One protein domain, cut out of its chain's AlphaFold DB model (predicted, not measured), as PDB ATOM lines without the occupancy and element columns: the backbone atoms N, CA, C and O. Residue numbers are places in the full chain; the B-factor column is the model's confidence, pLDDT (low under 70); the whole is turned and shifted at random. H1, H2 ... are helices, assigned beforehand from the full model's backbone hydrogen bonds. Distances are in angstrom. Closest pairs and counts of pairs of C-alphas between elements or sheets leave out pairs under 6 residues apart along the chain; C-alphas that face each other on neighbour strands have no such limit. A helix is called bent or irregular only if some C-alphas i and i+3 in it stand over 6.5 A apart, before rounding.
ATOM      1  N   ALA A 162     415.028 308.688 356.816       81.44
ATOM      2  CA  ALA A 162     414.122 307.832 356.053       81.44
ATOM      3  C   ALA A 162     412.740 307.690 356.714       81.44
ATOM      4  O   ALA A 162     411.727 307.905 356.051       81.44
ATOM      5  N   ALA A 163     412.686 307.403 358.021       81.94
ATOM      6  CA  ALA A 163     411.423 307.208 358.743       81.94
ATOM      7  C   ALA A 163     410.547 308.472 358.784       81.94
ATOM      8  O   ALA A 163     409.407 308.409 358.324       81.94
ATOM      9  N   PRO A 164     411.055 309.639 359.234       80.44
ATOM     10  CA  PRO A 164     410.269 310.872 359.241       80.44
ATOM     11  C   PRO A 164     409.818 311.298 357.842       80.44
ATOM     12  O   PRO A 164     408.729 311.847 357.675       80.44
ATOM     13  N   THR A 165     410.632 311.034 356.816       83.62
ATOM     14  CA  THR A 165     410.263 311.318 355.423       83.62
ATOM     15  C   THR A 165     409.157 310.386 354.933       83.62
ATOM     16  O   THR A 165     408.180 310.867 354.359       83.62
ATOM     17  N   ALA A 166     409.265 309.081 355.200       86.00
ATOM     18  CA  ALA A 166     408.238 308.097 354.871       86.00
ATOM     19  C   ALA A 166     406.913 308.430 355.567       86.00
ATOM     20  O   ALA A 166     405.882 308.501 354.905       86.00
ATOM     21  N   GLN A 167     406.957 308.750 356.862       85.44
ATOM     22  CA  GLN A 167     405.790 309.175 357.629       85.44
ATOM     23  C   GLN A 167     405.096 310.386 356.992       85.44
ATOM     24  O   GLN A 167     403.903 310.325 356.723       85.44
ATOM     25  N   ARG A 168     405.827 311.465 356.675       84.50
ATOM     26  CA  ARG A 168     405.219 312.659 356.057       84.50
ATOM     27  C   ARG A 168     404.563 312.355 354.711       84.50
ATOM     28  O   ARG A 168     403.494 312.891 354.426       84.50
ATOM     29  N   ILE A 169     405.195 311.521 353.883       86.19
ATOM     30  CA  ILE A 169     404.633 311.112 352.589       86.19
ATOM     31  C   ILE A 169     403.367 310.274 352.804       86.19
ATOM     32  O   ILE A 169     402.361 310.515 352.138       86.19
ATOM     33  N   PHE A 170     403.403 309.324 353.739       88.56
ATOM     34  CA  PHE A 170     402.270 308.462 354.062       88.56
ATOM     35  C   PHE A 170     401.087 309.255 354.622       88.56
ATOM     36  O   PHE A 170     399.980 309.147 354.095       88.56
ATOM     37  N   ASP A 171     401.320 310.095 355.630       86.44
ATOM     38  CA  ASP A 171     400.299 310.927 356.274       86.44
ATOM     39  C   ASP A 171     399.651 311.884 355.264       86.44
ATOM     40  O   ASP A 171     398.429 312.050 355.245       86.44
ATOM     41  N   PHE A 172     400.453 312.478 354.374       84.56
ATOM     42  CA  PHE A 172     399.938 313.308 353.287       84.56
ATOM     43  C   PHE A 172     399.059 312.497 352.330       84.56
ATOM     44  O   PHE A 172     397.916 312.872 352.075       84.56
ATOM     45  N   ALA A 173     399.577 311.383 351.803       83.62
ATOM     46  CA  ALA A 173     398.892 310.599 350.782       83.62
ATOM     47  C   ALA A 173     397.589 309.979 351.304       83.62
ATOM     48  O   ALA A 173     396.542 310.097 350.667       83.62
ATOM     49  N   THR A 174     397.629 309.362 352.484       82.56
ATOM     50  CA  THR A 174     396.457 308.732 353.113       82.56
ATOM     51  C   THR A 174     395.461 309.761 353.646       82.56
ATOM     52  O   THR A 174     394.249 309.517 353.605       82.56
ATOM     53  N   GLY A 175     395.941 310.945 354.044       81.31
ATOM     54  CA  GLY A 175     395.118 312.081 354.447       81.31
ATOM     55  C   GLY A 175     394.166 312.573 353.351       81.31
ATOM     56  O   GLY A 175     393.064 313.021 353.667       81.31
ATOM     57  N   LEU A 176     394.520 312.406 352.068       81.69
ATOM     58  CA  LEU A 176     393.639 312.730 350.933       81.69
ATOM     59  C   LEU A 176     392.361 311.873 350.898       81.69
ATOM     60  O   LEU A 176     391.361 312.282 350.312       81.69
ATOM     61  N   GLY A 177     392.386 310.695 351.527       78.88
ATOM     62  CA  GLY A 177     391.272 309.745 351.587       78.88
ATOM     63  C   GLY A 177     390.609 309.673 352.958       78.88
ATOM     64  O   GLY A 177     389.957 308.672 353.271       78.88
ATOM     65  N   LYS A 178     390.807 310.683 353.813       83.06
ATOM     66  CA  LYS A 178     390.263 310.690 355.174       83.06
ATOM     67  C   LYS A 178     388.739 310.536 355.151       83.06
ATOM     68  O   LYS A 178     388.036 311.280 354.475       83.06
ATOM     69  N   GLY A 179     388.234 309.577 355.927       79.19
ATOM     70  CA  GLY A 179     386.804 309.260 356.004       79.19
ATOM     71  C   GLY A 179     386.313 308.243 354.970       79.19
ATOM     72  O   GLY A 179     385.143 307.877 355.007       79.19
ATOM     73  N   MET A 180     387.182 307.752 354.082       84.19
ATOM     74  CA  MET A 180     386.860 306.630 353.202       84.19
ATOM     75  C   MET A 180     386.979 305.310 353.972       84.19
ATOM     76  O   MET A 180     388.004 305.047 354.606       84.19
ATOM     77  N   ALA A 181     385.924 304.499 353.938       85.75
ATOM     78  CA  ALA A 181     385.913 303.180 354.558       85.75
ATOM     79  C   ALA A 181     386.563 302.144 353.626       85.75
ATOM     80  O   ALA A 181     386.511 302.289 352.408       85.75
ATOM     81  N   VAL A 182     387.197 301.116 354.193       86.75
ATOM     82  CA  VAL A 182     387.960 300.106 353.426       86.75
ATOM     83  C   VAL A 182     387.062 299.275 352.508       86.75
ATOM     84  O   VAL A 182     387.475 298.865 351.429       86.75
ATOM     85  N   ASP A 183     385.827 299.048 352.936       87.38
ATOM     86  CA  ASP A 183     384.774 298.341 352.214       87.38
ATOM     87  C   ASP A 183     384.121 299.184 351.103       87.38
ATOM     88  O   ASP A 183     383.370 298.645 350.288       87.38
ATOM     89  N   ASP A 184     384.427 300.484 351.012       87.12
ATOM     90  CA  ASP A 184     383.991 301.324 349.895       87.12
ATOM     91  C   ASP A 184     384.726 300.896 348.605       87.12
ATOM     92  O   ASP A 184     385.958 300.917 348.561       87.12
ATOM     93  N   PRO A 185     384.025 300.580 347.500       83.69
ATOM     94  CA  PRO A 185     384.660 300.238 346.222       83.69
ATOM     95  C   PRO A 185     385.642 301.302 345.702       83.69
ATOM     96  O   PRO A 185     386.559 300.999 344.934       83.69
ATOM     97  N   ARG A 186     385.471 302.566 346.111       88.00
ATOM     98  CA  ARG A 186     386.375 303.670 345.766       88.00
ATOM     99  C   ARG A 186     387.708 303.585 346.507       88.00
ATOM    100  O   ARG A 186     388.695 304.101 345.985       88.00
ATOM    101  N   PHE A 187     387.755 302.918 347.659       88.00
ATOM    102  CA  PHE A 187     388.959 302.772 348.473       88.00
ATOM    103  C   PHE A 187     390.043 301.979 347.756       88.00
ATOM    104  O   PHE A 187     391.167 302.459 347.638       88.00
ATOM    105  N   ALA A 188     389.698 300.824 347.185       86.94
ATOM    106  CA  ALA A 188     390.652 300.010 346.436       86.94
ATOM    107  C   ALA A 188     391.283 300.794 345.271       86.94
ATOM    108  O   ALA A 188     392.495 300.753 345.058       86.94
ATOM    109  N   ARG A 189     390.469 301.578 344.548       87.12
ATOM    110  CA  ARG A 189     390.959 302.450 343.473       87.12
ATOM    111  C   ARG A 189     391.850 303.568 344.013       87.12
ATOM    112  O   ARG A 189     392.905 303.826 343.450       87.12
ATOM    113  N   PHE A 190     391.438 304.218 345.095       88.06
ATOM    114  CA  PHE A 190     392.205 305.280 345.739       88.06
ATOM    115  C   PHE A 190     393.578 304.791 346.227       88.06
ATOM    116  O   PHE A 190     394.595 305.403 345.903       88.06
ATOM    117  N   ALA A 191     393.627 303.654 346.925       87.75
ATOM    118  CA  ALA A 191     394.867 303.041 347.393       87.75
ATOM    119  C   ALA A 191     395.801 302.668 346.226       87.75
ATOM    120  O   ALA A 191     397.012 302.893 346.296       87.75
ATOM    121  N   ALA A 192     395.254 302.162 345.116       87.06
ATOM    122  CA  ALA A 192     396.031 301.876 343.911       87.06
ATOM    123  C   ALA A 192     396.624 303.147 343.268       87.06
ATOM    124  O   ALA A 192     397.793 303.148 342.878       87.06
ATOM    125  N   GLU A 193     395.857 304.241 343.191       87.69
ATOM    126  CA  GLU A 193     396.340 305.521 342.652       87.69
ATOM    127  C   GLU A 193     397.434 306.143 343.530       87.69
ATOM    128  O   GLU A 193     398.428 306.636 342.994       87.69
ATOM    129  N   ILE A 194     397.319 306.060 344.865       89.19
ATOM    130  CA  ILE A 194     398.399 306.478 345.776       89.19
ATOM    131  C   ILE A 194     399.678 305.695 345.480       89.19
ATOM    132  O   ILE A 194     400.729 306.295 345.247       89.19
ATOM    133  N   ASN A 195     399.589 304.361 345.463       87.12
ATOM    134  CA  ASN A 195     400.740 303.492 345.223       87.12
ATOM    135  C   ASN A 195     401.435 303.831 343.899       87.12
ATOM    136  O   ASN A 195     402.661 303.970 343.840       87.12
ATOM    137  N   ARG A 196     400.643 304.039 342.841       83.19
ATOM    138  CA  ARG A 196     401.134 304.427 341.517       83.19
ATOM    139  C   ARG A 196     401.780 305.812 341.519       83.19
ATOM    140  O   ARG A 196     402.851 305.981 340.939       83.19
ATOM    141  N   GLY A 197     401.153 306.793 342.167       82.12
ATOM    142  CA  GLY A 197     401.664 308.158 342.273       82.12
ATOM    143  C   GLY A 197     403.008 308.216 342.997       82.12
ATOM    144  O   GLY A 197     403.959 308.802 342.482       82.12
ATOM    145  N   ILE A 198     403.122 307.531 344.138       86.50
ATOM    146  CA  ILE A 198     404.369 307.465 344.907       86.50
ATOM    147  C   ILE A 198     405.450 306.732 344.098       86.50
ATOM    148  O   ILE A 198     406.571 307.221 344.004       86.50
ATOM    149  N   ALA A 199     405.137 305.599 343.451       86.19
ATOM    150  CA  ALA A 199     406.084 304.901 342.563       86.19
ATOM    151  C   ALA A 199     406.618 305.795 341.437       86.19
ATOM    152  O   ALA A 199     407.830 305.873 341.237       86.19
ATOM    153  N   SER A 200     405.726 306.522 340.764       80.44
ATOM    154  CA  SER A 200     406.100 307.482 339.725       80.44
ATOM    155  C   SER A 200     406.996 308.601 340.271       80.44
ATOM    156  O   SER A 200     408.005 308.932 339.654       80.44
ATOM    157  N   GLY A 201     406.696 309.137 341.459       78.19
ATOM    158  CA  GLY A 201     407.514 310.170 342.102       78.19
ATOM    159  C   GLY A 201     408.953 309.721 342.374       78.19
ATOM    160  O   GLY A 201     409.896 310.440 342.046       78.19
ATOM    161  N   PHE A 202     409.147 308.503 342.895       83.94
ATOM    162  CA  PHE A 202     410.491 307.949 343.110       83.94
ATOM    163  C   PHE A 202     411.240 307.688 341.796       83.94
ATOM    164  O   PHE A 202     412.442 307.939 341.724       83.94
ATOM    165  N   GLN A 203     410.550 307.239 340.743       79.44
ATOM    166  CA  GLN A 203     411.155 307.066 339.415       79.44
ATOM    167  C   GLN A 203     411.602 308.403 338.810       79.44
ATOM    168  O   GLN A 203     412.704 308.496 338.272       79.44
ATOM    169  N   GLN A 204     410.782 309.449 338.932       68.94
ATOM    170  CA  GLN A 204     411.128 310.795 338.472       68.94
ATOM    171  C   GLN A 204     412.318 311.366 339.250       68.94
ATOM    172  O   GLN A 204     413.229 311.926 338.644       68.94
ATOM    173  N   ALA A 205     412.357 311.169 340.571       70.19
ATOM    174  CA  ALA A 205     413.492 311.571 341.396       70.19
ATOM    175  C   ALA A 205     414.782 310.833 340.996       70.19
ATOM    176  O   ALA A 205     415.830 311.460 340.860       70.19
ATOM    177  N   ALA A 206     414.702 309.522 340.740       69.69
ATOM    178  CA  ALA A 206     415.834 308.733 340.259       69.69
ATOM    179  C   ALA A 206     416.348 309.243 338.904       69.69
ATOM    180  O   ALA A 206     417.551 309.401 338.726       69.69
ATOM    181  N   ALA A 207     415.440 309.539 337.970       66.56
ATOM    182  CA  ALA A 207     415.792 310.060 336.653       66.56
ATOM    183  C   ALA A 207     416.440 311.452 336.729       66.56
ATOM    184  O   ALA A 207     417.405 311.715 336.016       66.56
ATOM    185  N   ALA A 208     415.947 312.328 337.610       63.59
ATOM    186  CA  ALA A 208     416.488 313.673 337.795       63.59
ATOM    187  C   ALA A 208     417.875 313.677 338.463       63.59
ATOM    188  O   ALA A 208     418.706 314.523 338.147       63.59
ATOM    189  N   LEU A 209     418.130 312.734 339.375       67.56
ATOM    190  CA  LEU A 209     419.385 312.629 340.129       67.56
ATOM    191  C   LEU A 209     420.385 311.630 339.516       67.56
ATOM    192  O   LEU A 209     421.493 311.472 340.025       67.56
ATOM    193  N   GLY A 210     420.000 310.913 338.458       67.44
ATOM    194  CA  GLY A 210     420.743 309.792 337.870       67.44
ATOM    195  C   GLY A 210     420.667 308.501 338.695       67.44
ATOM    196  O   GLY A 210     420.532 307.415 338.135       67.44
ATOM    197  N   SER A 211     420.706 308.604 340.024       66.69
ATOM    198  CA  SER A 211     420.445 307.503 340.954       66.69
ATOM    199  C   SER A 211     419.900 308.031 342.278       66.69
ATOM    200  O   SER A 211     420.159 309.174 342.656       66.69
ATOM    201  N   LEU A 212     419.131 307.204 342.986       74.12
ATOM    202  CA  LEU A 212     418.662 307.537 344.326       74.12
ATOM    203  C   LEU A 212     419.735 307.203 345.362       74.12
ATOM    204  O   LEU A 212     420.385 306.163 345.289       74.12
ATOM    205  N   HIS A 213     419.882 308.067 346.362       77.12
ATOM    206  CA  HIS A 213     420.695 307.751 347.531       77.12
ATOM    207  C   HIS A 213     420.036 306.652 348.379       77.12
ATOM    208  O   HIS A 213     418.815 306.491 348.388       77.12
ATOM    209  N   GLU A 214     420.849 305.934 349.156       78.31
ATOM    210  CA  GLU A 214     420.424 304.847 350.052       78.31
ATOM    211  C   GLU A 214     419.251 305.245 350.964       78.31
ATOM    212  O   GLU A 214     418.281 304.503 351.114       78.31
ATOM    213  N   ILE A 215     419.269 306.473 351.487       74.31
ATOM    214  CA  ILE A 215     418.192 307.004 352.329       74.31
ATOM    215  C   ILE A 215     416.834 307.038 351.614       74.31
ATOM    216  O   ILE A 215     415.797 306.769 352.223       74.31
ATOM    217  N   SER A 216     416.824 307.315 350.310       81.94
ATOM    218  CA  SER A 216     415.618 307.307 349.484       81.94
ATOM    219  C   SER A 216     415.133 305.881 349.230       81.94
ATOM    220  O   SER A 216     413.925 305.655 349.224       81.94
ATOM    221  N   HIS A 217     416.039 304.907 349.099       82.38
ATOM    222  CA  HIS A 217     415.668 303.490 349.037       82.38
ATOM    223  C   HIS A 217     415.029 303.017 350.348       82.38
ATOM    224  O   HIS A 217     413.948 302.437 350.312       82.38
ATOM    225  N   HIS A 218     415.619 303.344 351.500       83.69
ATOM    226  CA  HIS A 218     415.027 303.027 352.805       83.69
ATOM    227  C   HIS A 218     413.660 303.695 352.999       83.69
ATOM    228  O   HIS A 218     412.712 303.053 353.447       83.69
ATOM    229  N   THR A 219     413.528 304.961 352.590       86.81
ATOM    230  CA  THR A 219     412.240 305.679 352.602       86.81
ATOM    231  C   THR A 219     411.201 304.946 351.758       86.81
ATOM    232  O   THR A 219     410.057 304.782 352.182       86.81
ATOM    233  N   ARG A 220     411.593 304.483 350.563       87.69
ATOM    234  CA  ARG A 220     410.706 303.753 349.658       87.69
ATOM    235  C   ARG A 220     410.242 302.431 350.259       87.69
ATOM    236  O   ARG A 220     409.046 302.173 350.248       87.69
ATOM    237  N   SER A 221     411.160 301.630 350.795       88.88
ATOM    238  CA  SER A 221     410.823 300.337 351.399       88.88
ATOM    239  C   SER A 221     409.838 300.481 352.560       88.88
ATOM    240  O   SER A 221     408.877 299.722 352.631       88.88
ATOM    241  N   LEU A 222     410.021 301.488 353.421       88.19
ATOM    242  CA  LEU A 222     409.079 301.773 354.509       88.19
ATOM    243  C   LEU A 222     407.695 302.153 353.992       88.19
ATOM    244  O   LEU A 222     406.692 301.648 354.489       88.19
ATOM    245  N   LEU A 223     407.648 303.033 352.991       90.56
ATOM    246  CA  LEU A 223     406.395 303.434 352.364       90.56
ATOM    247  C   LEU A 223     405.672 302.247 351.739       90.56
ATOM    248  O   LEU A 223     404.465 302.137 351.903       90.56
ATOM    249  N   ASP A 224     406.389 301.352 351.061       90.88
ATOM    250  CA  ASP A 224     405.791 300.157 350.467       90.88
ATOM    251  C   ASP A 224     405.152 299.255 351.539       90.88
ATOM    252  O   ASP A 224     404.029 298.785 351.348       90.88
ATOM    253  N   SER A 225     405.801 299.080 352.698       89.94
ATOM    254  CA  SER A 225     405.213 298.363 353.838       89.94
ATOM    255  C   SER A 225     403.959 299.060 354.378       89.94
ATOM    256  O   SER A 225     402.902 298.434 354.461       89.94
ATOM    257  N   MET A 226     404.041 300.364 354.669       90.19
ATOM    258  CA  MET A 226     402.906 301.140 355.186       90.19
ATOM    259  C   MET A 226     401.716 301.124 354.213       90.19
ATOM    260  O   MET A 226     400.567 300.965 354.620       90.19
ATOM    261  N   LEU A 227     401.969 301.275 352.909       90.75
ATOM    262  CA  LEU A 227     400.933 301.315 351.876       90.75
ATOM    263  C   LEU A 227     400.311 299.940 351.600       90.75
ATOM    264  O   LEU A 227     399.117 299.869 351.286       90.75
ATOM    265  N   SER A 228     401.082 298.855 351.721       91.00
ATOM    266  CA  SER A 228     400.544 297.492 351.636       91.00
ATOM    267  C   SER A 228     399.518 297.252 352.738       91.00
ATOM    268  O   SER A 228     398.401 296.794 352.480       91.00
ATOM    269  N   ASP A 229     399.856 297.643 353.964       89.38
ATOM    270  CA  ASP A 229     398.958 297.464 355.096       89.38
ATOM    271  C   ASP A 229     397.788 298.440 355.041       89.38
ATOM    272  O   ASP A 229     396.657 298.053 355.341       89.38
ATOM    273  N   PHE A 230     398.014 299.673 354.576       89.06
ATOM    274  CA  PHE A 230     396.945 300.636 354.319       89.06
ATOM    275  C   PHE A 230     395.932 300.085 353.319       89.06
ATOM    276  O   PHE A 230     394.732 300.221 353.524       89.06
ATOM    277  N   SER A 231     396.384 299.397 352.272       87.94
ATOM    278  CA  SER A 231     395.485 298.796 351.279       87.94
ATOM    279  C   SER A 231     394.558 297.730 351.884       87.94
ATOM    280  O   SER A 231     393.480 297.492 351.345       87.94
ATOM    281  N   SER A 232     394.945 297.128 353.013       88.19
ATOM    282  CA  SER A 232     394.187 296.070 353.696       88.19
ATOM    283  C   SER A 232     393.361 296.581 354.882       88.19
ATOM    284  O   SER A 232     392.284 296.060 355.163       88.19
ATOM    285  N   HIS A 233     393.845 297.608 355.586       87.06
ATOM    286  CA  HIS A 233     393.276 298.063 356.862       87.06
ATOM    287  C   HIS A 233     392.839 299.538 356.854       87.06
ATOM    288  O   HIS A 233     392.240 300.022 357.820       87.06
ATOM    289  N   GLY A 234     393.107 300.256 355.762       85.75
ATOM    290  CA  GLY A 234     392.772 301.659 355.559       85.75
ATOM    291  C   GLY A 234     393.321 302.573 356.634       85.75
ATOM    292  O   GLY A 234     394.451 302.435 357.089       85.75
ATOM    293  N   GLN A 235     392.481 303.508 357.068       82.62
ATOM    294  CA  GLN A 235     392.834 304.573 358.012       82.62
ATOM    295  C   GLN A 235     393.153 304.077 359.437       82.62
ATOM    296  O   GLN A 235     393.413 304.888 360.321       82.62
ATOM    297  N   ARG A 236     393.091 302.762 359.694       81.25
ATOM    298  CA  ARG A 236     393.557 302.175 360.959       81.25
ATOM    299  C   ARG A 236     395.077 302.098 361.034       81.25
ATOM    300  O   ARG A 236     395.604 302.086 362.139       81.25
ATOM    301  N   VAL A 237     395.748 302.036 359.885       82.06
ATOM    302  CA  VAL A 237     397.210 302.010 359.800       82.06
ATOM    303  C   VAL A 237     397.746 303.386 360.134       82.06
ATOM    304  O   VAL A 237     397.315 304.376 359.539       82.06
ATOM    305  N   LYS A 238     398.709 303.450 361.048       80.50
ATOM    306  CA  LYS A 238     399.411 304.689 361.344       80.50
ATOM    307  C   LYS A 238     400.886 304.543 361.019       80.50
ATOM    308  O   LYS A 238     401.485 303.503 361.264       80.50
ATOM    309  N   ALA A 239     401.498 305.618 360.529       76.88
ATOM    310  CA  ALA A 239     402.933 305.628 360.257       76.88
ATOM    311  C   ALA A 239     403.781 305.322 361.509       76.88
ATOM    312  O   ALA A 239     404.856 304.740 361.383       76.88
ATOM    313  N   GLU A 240     403.285 305.672 362.705       77.62
ATOM    314  CA  GLU A 240     403.954 305.393 363.983       77.62
ATOM    315  C   GLU A 240     404.168 303.892 364.236       77.62
ATOM    316  O   GLU A 240     405.208 303.524 364.781       77.62
ATOM    317  N   ASP A 241     403.275 303.030 363.735       76.44
ATOM    318  CA  ASP A 241     403.350 301.568 363.894       76.44
ATOM    319  C   ASP A 241     404.566 300.954 363.161       76.44
ATOM    320  O   ASP A 241     404.976 299.830 363.443       76.44
ATOM    321  N   TYR A 242     405.174 301.696 362.228       71.56
ATOM    322  CA  TYR A 242     406.281 301.238 361.376       71.56
ATOM    323  C   TYR A 242     407.621 301.852 361.769       71.56
ATOM    324  O   TYR A 242     408.654 301.492 361.203       71.56
ATOM    325  N   LEU A 243     407.635 302.770 362.739       64.06
ATOM    326  CA  LEU A 243     408.878 303.370 363.223       64.06
ATOM    327  C   LEU A 243     409.768 302.322 363.916       64.06
ATOM    328  O   LEU A 243     410.993 302.412 363.834       64.06
ATOM    329  N   GLU A 244     409.170 301.282 364.510       62.84
ATOM    330  CA  GLU A 244     409.887 300.170 365.155       62.84
ATOM    331  C   GLU A 244     410.574 299.218 364.154       62.84
ATOM    332  O   GLU A 244     411.599 298.614 364.477       62.84
ATOM    333  N   LEU A 245     410.082 299.128 362.909       56.53
ATOM    334  CA  LEU A 245     410.621 298.234 361.868       56.53
ATOM    335  C   LEU A 245     412.027 298.622 361.381       56.53
ATOM    336  O   LEU A 245     412.683 297.836 360.701       56.53
ATOM    337  N   LEU A 246     412.512 299.812 361.735       51.19
ATOM    338  CA  LEU A 246     413.846 300.296 361.363       51.19
ATOM    339  C   LEU A 246     414.928 300.008 362.397       51.19
ATOM    340  O   LEU A 246     416.073 300.410 362.194       51.19
ATOM    341  N   GLY A 247     414.593 299.370 363.521       45.38
ATOM    342  CA  GLY A 247     415.569 299.138 364.583       45.38
ATOM    343  C   GLY A 247     416.154 300.428 365.172       45.38
ATOM    344  O   GLY A 247     417.176 300.368 365.851       45.38
ATOM    345  N   ILE A 248     415.508 301.583 364.964       43.91
ATOM    346  CA  ILE A 248     415.822 302.826 365.680       43.91
ATOM    347  C   ILE A 248     415.158 302.718 367.060       43.91
ATOM    348  O   ILE A 248     414.210 303.427 367.389       43.91
ATOM    349  N   ASN A 249     415.608 301.743 367.850       32.03
ATOM    350  CA  ASN A 249     415.328 301.725 369.274       32.03
ATOM    351  C   ASN A 249     416.111 302.873 369.920       32.03
ATOM    352  O   ASN A 249     417.294 303.048 369.636       32.03
ATOM    353  N   LYS A 250     415.370 303.634 370.727       37.00
ATOM    354  CA  LYS A 250     415.769 304.682 371.679       37.00
ATOM    355  C   LYS A 250     417.248 304.734 372.063       37.00
ATOM    356  O   LYS A 250     417.781 303.693 372.503       37.00
TER     357      LYS A 250
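This is residues 162 to 250 of the 250 residues of an uncharacterized protein of Planctomycetes bacterium (UniProt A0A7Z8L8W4). Three helices make an up-and-down bundle, each running against the one before it: H2 and H3 lie nearly antiparallel as a long hairpin, and H1 packs slantwise on H3, their three centres making a triangle. Short H4 packs on H1, away from H2, and a tail of residues 243 to 250 follows it to the chain's last residue. The printed part has 89 residues, with four named helices in the order H1, H2, H3, H4 and no named strand; its class is all helix. It is compact, with a radius of gyration of the C-alphas of 13.5 A, and its outline is flat, spanning 39 by 35 by 16 A.

Find C-alpha 162 at (414.122, 307.832, 356.053); from there H1 runs over residues 162 to 175, 19.5 A long. H2, residues 185 to 209, is the longest helix: look for its start at C-alpha 185, (384.660, 300.238, 346.222), and follow it for 37.4 A. It is neither bent nor irregular, but only just: C-alphas 185 and 188 are 6.0 A apart. H3 covers residues 214 to 236 over 29.1 A; it is irregular, with C-alphas 232 and 235 9.6 A apart, and has a kink of 79 degrees near residue 230. H4, residues 239 to 242, ends at C-alpha 242, (406.281, 301.238, 361.376).

Start at H3, the hub, which touches the three other helices. H1 touches H3, closest at the C-alphas of Ala 162 and Thr 219, 4.5 A apart; they run the same way at a steep tilt of 35.1 degrees, only just steep. H2 and H3 form a helical hairpin: they touch, closest at the C-alphas of Ala 191 and Ser 231, 5.8 A, and run opposite ways at a shallow tilt of 6 degrees. H1 and H2 are close but not clearly touching, with the C-alphas of Ala 173 and Ile 194 closest at 6.5 A; they run opposite ways at a steep tilt of 40 degrees. H4 touches H1 at residues 166 to 171 alone, with the C-alphas of Gln 167 and Ala 239 closest at 5.3 A. H3 and H4 only just touch, with 3 pairs of C-alphas within 8 A, through residues 222 to 226 of H3 alone; the closest are those of Met 226 and Ala 239, 6.8 A. H2 and H4 are apart. Every O i to N i+4 pair is within hydrogen-bond range in H1, against 20 of 21 in H2 and 16 of 19 in H3; H4 is too short for such a pair.

The two C-alphas farthest apart are those of Pro 185 and Lys 250, 40.4 A. The printed part has no cut and no long link: H2 to H3 and H3 to H4 are tight, and H1 to H2 is short. The mean pLDDT of the printed part is 79.6; look for values under 70 at residue 204, residues 206 to 211 and residues 243 to 250.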